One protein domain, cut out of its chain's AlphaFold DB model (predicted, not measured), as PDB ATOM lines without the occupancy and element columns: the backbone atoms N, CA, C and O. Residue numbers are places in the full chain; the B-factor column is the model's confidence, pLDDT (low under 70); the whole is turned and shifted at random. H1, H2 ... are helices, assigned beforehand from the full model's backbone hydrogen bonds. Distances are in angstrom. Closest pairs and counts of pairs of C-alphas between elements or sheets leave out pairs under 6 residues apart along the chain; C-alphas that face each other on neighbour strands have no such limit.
ATOM      1  N   ARG A 151     143.822 135.560 138.074       87.06
ATOM      2  CA  ARG A 151     143.952 136.242 136.784       87.06
ATOM      3  C   ARG A 151     143.742 137.736 137.005       87.06
ATOM      4  O   ARG A 151     142.855 138.148 137.744       87.06
ATOM      5  N   THR A 152     144.583 138.549 136.377       87.69
ATOM      6  CA  THR A 152     144.372 140.000 136.375       87.69
ATOM      7  C   THR A 152     143.205 140.347 135.451       87.69
ATOM      8  O   THR A 152     142.915 139.586 134.529       87.69
ATOM      9  N   SER A 153     142.577 141.510 135.640       85.06
ATOM     10  CA  SER A 153     141.514 141.991 134.744       85.06
ATOM     11  C   SER A 153     141.950 142.013 133.272       85.06
ATOM     12  O   SER A 153     141.259 141.504 132.399       85.06
ATOM     13  N   PHE A 154     143.186 142.449 133.008       85.38
ATOM     14  CA  PHE A 154     143.773 142.404 131.666       85.38
ATOM     15  C   PHE A 154     143.897 140.980 131.100       85.38
ATOM     16  O   PHE A 154     143.766 140.793 129.893       85.38
ATOM     17  N   GLN A 155     144.163 139.972 131.943       87.25
ATOM     18  CA  GLN A 155     144.203 138.576 131.498       87.25
ATOM     19  C   GLN A 155     142.828 138.099 131.019       87.25
ATOM     20  O   GLN A 155     142.772 137.420 130.003       87.25
ATOM     21  N   LEU A 156     141.754 138.475 131.721       87.62
ATOM     22  CA  LEU A 156     140.381 138.120 131.349       87.62
ATOM     23  C   LEU A 156     139.992 138.769 130.017       87.62
ATOM     24  O   LEU A 156     139.588 138.073 129.092       87.62
ATOM     25  N   PHE A 157     140.254 140.070 129.870       86.25
ATOM     26  CA  PHE A 157     140.052 140.787 128.607       86.25
ATOM     27  C   PHE A 157     140.821 140.151 127.437       86.25
ATOM     28  O   PHE A 157     140.311 140.006 126.327       86.25
ATOM     29  N   MET A 158     142.070 139.745 127.676       87.88
ATOM     30  CA  MET A 158     142.868 139.045 126.675       87.88
ATOM     31  C   MET A 158     142.290 137.682 126.287       87.88
ATOM     32  O   MET A 158     142.414 137.302 125.123       87.88
ATOM     33  N   ASP A 159     141.720 136.938 127.235       88.81
ATOM     34  CA  ASP A 159     141.118 135.633 126.964       88.81
ATOM     35  C   ASP A 159     139.919 135.795 126.017       88.81
ATOM     36  O   ASP A 159     139.914 135.155 124.962       88.81
ATOM     37  N   GLU A 160     139.007 136.729 126.318       87.69
ATOM     38  CA  GLU A 160     137.844 137.073 125.482       87.69
ATOM     39  C   GLU A 160     138.263 137.475 124.066       87.69
ATOM     40  O   GLU A 160     137.788 136.925 123.071       87.69
ATOM     41  N   LYS A 161     139.234 138.390 123.957       86.19
ATOM     42  CA  LYS A 161     139.751 138.817 122.654       86.19
ATOM     43  C   LYS A 161     140.417 137.680 121.904       86.19
ATOM     44  O   LYS A 161     140.197 137.519 120.707       86.19
ATOM     45  N   SER A 162     141.204 136.849 122.582       84.12
ATOM     46  CA  SER A 162     141.838 135.698 121.937       84.12
ATOM     47  C   SER A 162     140.819 134.692 121.394       84.12
ATOM     48  O   SER A 162     141.091 134.054 120.378       84.12
ATOM     49  N   GLU A 163     139.667 134.538 122.047       86.81
ATOM     50  CA  GLU A 163     138.568 133.680 121.606       86.81
ATOM     51  C   GLU A 163     137.833 134.269 120.400       86.81
ATOM     52  O   GLU A 163     137.557 133.545 119.440       86.81
ATOM     53  N   GLU A 164     137.632 135.588 120.381       85.06
ATOM     54  CA  GLU A 164     137.114 136.333 119.229       85.06
ATOM     55  C   GLU A 164     138.019 136.139 117.996       85.06
ATOM     56  O   GLU A 164     137.543 135.749 116.930       85.06
ATOM     57  N   TYR A 165     139.343 136.284 118.145       81.94
ATOM     58  CA  TYR A 165     140.295 136.079 117.041       81.94
ATOM     59  C   TYR A 165     140.374 134.620 116.566       81.94
ATOM     60  O   TYR A 165     140.514 134.372 115.365       81.94
ATOM     61  N   LYS A 166     140.270 133.648 117.484       80.19
ATOM     62  CA  LYS A 166     140.193 132.219 117.132       80.19
ATOM     63  C   LYS A 166     138.917 131.912 116.350       80.19
ATOM     64  O   LYS A 166     138.982 131.207 115.347       80.19
ATOM     65  N   PHE A 174     150.093 135.722 117.759       82.62
ATOM     66  CA  PHE A 174     149.767 136.111 119.140       82.62
ATOM     67  C   PHE A 174     150.425 137.435 119.567       82.62
ATOM     68  O   PHE A 174     149.876 138.193 120.362       82.62
ATOM     69  N   LYS A 175     151.599 137.739 119.003       86.44
ATOM     70  CA  LYS A 175     152.314 138.996 119.218       86.44
ATOM     71  C   LYS A 175     151.553 140.227 118.707       86.44
ATOM     72  O   LYS A 175     151.611 141.256 119.374       86.44
ATOM     73  N   GLU A 176     150.868 140.132 117.571       87.38
ATOM     74  CA  GLU A 176     150.084 141.242 117.014       87.38
ATOM     75  C   GLU A 176     148.802 141.443 117.818       87.38
ATOM     76  O   GLU A 176     148.537 142.552 118.273       87.38
ATOM     77  N   ILE A 177     148.117 140.343 118.156       85.00
ATOM     78  CA  ILE A 177     146.953 140.344 119.058       85.00
ATOM     79  C   ILE A 177     147.308 141.015 120.389       85.00
ATOM     80  O   ILE A 177     146.592 141.892 120.859       85.00
ATOM     81  N   MET A 178     148.452 140.663 120.985       87.31
ATOM     82  CA  MET A 178     148.940 141.288 122.219       87.31
ATOM     83  C   MET A 178     149.173 142.798 122.058       87.31
ATOM     84  O   MET A 178     148.935 143.567 122.991       87.31
ATOM     85  N   ARG A 179     149.657 143.236 120.889       89.44
ATOM     86  CA  ARG A 179     149.939 144.647 120.602       89.44
ATOM     87  C   ARG A 179     148.644 145.448 120.470       89.44
ATOM     88  O   ARG A 179     148.531 146.503 121.092       89.44
ATOM     89  N   GLU A 180     147.676 144.920 119.727       88.06
ATOM     90  CA  GLU A 180     146.342 145.503 119.557       88.06
ATOM     91  C   GLU A 180     145.570 145.524 120.878       88.06
ATOM     92  O   GLU A 180     145.110 146.582 121.301       88.06
ATOM     93  N   CYS A 181     145.533 144.402 121.605       88.25
ATOM     94  CA  CYS A 181     144.901 144.315 122.923       88.25
ATOM     95  C   CYS A 181     145.535 145.289 123.919       88.25
ATOM     96  O   CYS A 181     144.830 145.905 124.708       88.25
ATOM     97  N   GLY A 182     146.858 145.476 123.883       89.06
ATOM     98  CA  GLY A 182     147.546 146.441 124.740       89.06
ATOM     99  C   GLY A 182     147.218 147.903 124.413       89.06
ATOM    100  O   GLY A 182     147.206 148.736 125.321       89.06
ATOM    101  N   ALA A 183     146.955 148.226 123.142       88.38
ATOM    102  CA  ALA A 183     146.513 149.555 122.719       88.38
ATOM    103  C   ALA A 183     145.046 149.797 123.106       88.38
ATOM    104  O   ALA A 183     144.765 150.763 123.815       88.38
ATOM    105  N   LEU A 184     144.160 148.857 122.761       86.38
ATOM    106  CA  LEU A 184     142.741 148.867 123.129       86.38
ATOM    107  C   LEU A 184     142.559 148.949 124.644       86.38
ATOM    108  O   LEU A 184     141.779 149.753 125.134       86.38
ATOM    109  N   TRP A 185     143.335 148.182 125.411       84.62
ATOM    110  CA  TRP A 185     143.282 148.226 126.866       84.62
ATOM    111  C   TRP A 185     143.713 149.579 127.419       84.62
ATOM    112  O   TRP A 185     143.154 150.022 128.411       84.62
ATOM    113  N   LYS A 186     144.697 150.268 126.828       83.69
ATOM    114  CA  LYS A 186     145.075 151.623 127.273       83.69
ATOM    115  C   LYS A 186     143.985 152.649 126.981       83.69
ATOM    116  O   LYS A 186     143.815 153.558 127.787       83.69
ATOM    117  N   GLU A 187     143.271 152.477 125.877       81.56
ATOM    118  CA  GLU A 187     142.168 153.338 125.450       81.56
ATOM    119  C   GLU A 187     140.870 153.073 126.231       81.56
ATOM    120  O   GLU A 187     140.170 154.020 126.587       81.56
ATOM    121  N   MET A 188     140.591 151.815 126.604       69.75
ATOM    122  CA  MET A 188     139.487 151.473 127.504       69.75
ATOM    123  C   MET A 188     139.724 152.114 128.876       69.75
ATOM    124  O   MET A 188     140.702 151.825 129.576       69.75
ATOM    125  N   SER A 189     138.850 153.052 129.236       61.66
ATOM    126  CA  SER A 189     139.052 153.975 130.351       61.66
ATOM    127  C   SER A 189     139.075 153.272 131.715       61.66
ATOM    128  O   SER A 189     138.611 152.142 131.891       61.66
ATOM    129  N   GLU A 190     139.628 153.968 132.711       59.12
ATOM    130  CA  GLU A 190     139.775 153.521 134.105       59.12
ATOM    131  C   GLU A 190     138.473 152.999 134.736       59.12
ATOM    132  O   GLU A 190     138.528 152.224 135.687       59.12
ATOM    133  N   VAL A 191     137.315 153.370 134.183       59.50
ATOM    134  CA  VAL A 191     135.981 152.973 134.650       59.50
ATOM    135  C   VAL A 191     135.716 151.480 134.421       59.50
ATOM    136  O   VAL A 191     135.279 150.790 135.341       59.50
ATOM    137  N   GLN A 192     136.047 150.946 133.242       59.34
ATOM    138  CA  GLN A 192     135.793 149.538 132.899       59.34
ATOM    139  C   GLN A 192     136.836 148.613 133.547       59.34
ATOM    140  O   GLN A 192     136.492 147.607 134.167       59.34
ATOM    141  N   LYS A 193     138.103 149.054 133.577       61.44
ATOM    142  CA  LYS A 193     139.191 148.376 134.307       61.44
ATOM    143  C   LYS A 193     138.935 148.251 135.813       61.44
ATOM    144  O   LYS A 193     139.489 147.353 136.452       61.44
ATOM    145  N   LYS A 194     138.177 149.183 136.403       57.47
ATOM    146  CA  LYS A 194     137.842 149.186 137.834       57.47
ATOM    147  C   LYS A 194     136.739 148.178 138.160       57.47
ATOM    148  O   LYS A 194     136.834 147.542 139.203       57.47
ATOM    149  N   SER A 195     135.781 147.974 137.252       58.16
ATOM    150  CA  SER A 195     134.749 146.932 137.380       58.16
ATOM    151  C   SER A 195     135.372 145.529 137.429       58.16
ATOM    152  O   SER A 195     135.119 144.748 138.342       58.16
ATOM    153  N   GLU A 196     136.312 145.248 136.525       56.03
ATOM    154  CA  GLU A 196     136.969 143.936 136.448       56.03
ATOM    155  C   GLU A 196     137.969 143.677 137.592       56.03
ATOM    156  O   GLU A 196     138.295 142.530 137.888       56.03
ATOM    157  N   ARG A 197     138.459 144.724 138.279       56.12
ATOM    158  CA  ARG A 197     139.271 144.562 139.503       56.12
ATOM    159  C   ARG A 197     138.463 144.004 140.672       56.12
ATOM    160  O   ARG A 197     139.048 143.344 141.530       56.12
ATOM    161  N   GLN A 198     137.164 144.291 140.713       56.09
ATOM    162  CA  GLN A 198     136.279 143.832 141.777       56.09
ATOM    163  C   GLN A 198     136.028 142.320 141.645       56.09
ATOM    164  O   GLN A 198     136.188 141.596 142.617       56.09
ATOM    165  N   TYR A 199     135.793 141.837 140.420       55.28
ATOM    166  CA  TYR A 199     135.522 140.424 140.109       55.28
ATOM    167  C   TYR A 199     136.728 139.479 140.263       55.28
ATOM    168  O   TYR A 199     136.574 138.266 140.215       55.28
ATOM    169  N   ALA A 200     137.944 140.013 140.414       55.50
ATOM    170  CA  ALA A 200     139.156 139.213 140.597       55.50
ATOM    171  C   ALA A 200     139.451 138.852 142.070       55.50
ATOM    172  O   ALA A 200     140.434 138.153 142.323       55.50
ATOM    173  N   ASN A 201     138.668 139.373 143.027       57.56
ATOM    174  CA  ASN A 201     138.872 139.177 144.471       57.56
ATOM    175  C   ASN A 201     137.720 138.442 145.189       57.56
ATOM    176  O   ASN A 201     137.868 138.202 146.386       57.56
ATOM    177  N   ASP A 202     136.636 138.088 144.490       45.44
ATOM    178  CA  ASP A 202     135.569 137.195 144.984       45.44
ATOM    179  C   ASP A 202     135.762 135.773 144.428       45.44
ATOM    180  O   ASP A 202     135.503 134.801 145.174       45.44
TER     181      ASP A 202
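What this domain is: This is residues 151 to 166 and 174 to 202 of the 202 residues of the protein "HMG box domain-containing protein" of Rhizoclosmatium globosum (UniProt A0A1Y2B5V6). Helices H1 and H2 cross at a steep tilt, and the short helix H3 folds back to the first residues of H1, the three making a rough triangle with few contacts. The corner between H2 and H3, residues 186 to 191, sticks out. The printed part has 45 residues with three named helices, H1, H2, H3 in chain order, and no named strand: all helix. It is only just compact, close to loose, with a radius of gyration of the C-alphas of 10.8 A, and spans 30 by 20 by 14 A.

Where its parts are: Find C-alpha 153 at (141.514, 141.991, 134.744); from there H1, residues 153 to 166, runs 20.2 A. H2, residues 174 to 187, runs 19.9 A. H3, residues 190 to 198, ends 12.8 A on at C-alpha 198, (136.279, 143.832, 141.777).

How they stand to each other: Look at Met 158 and Cys 181, the closest C-alphas of H1 and H2, 6.8 A apart: the helices touch, opposite ways, at a steep tilt of 51 degrees. With residues 153 to 154 alone, H1 touches H3, about perpendicular at 79 degrees; the closest C-alphas, of Ser 153 and Glu 196, are 5.2 A apart. H2 and H3 are only just apart, closest 8.5 A. Every O i to N i+4 pair is within hydrogen-bond range in H1 and H2; in H3, 4 of 5 are.

The domain as a whole: The C-alphas of Glu 176 and Asp 202, the two farthest apart, are 31.8 A from each other. Residues 167 to 173 are not printed; C-alphas 166 and 174 are 10.5 A apart across this cut. The link from H2 to H3 is tight. Residues 188 to 202 have pLDDT under 70.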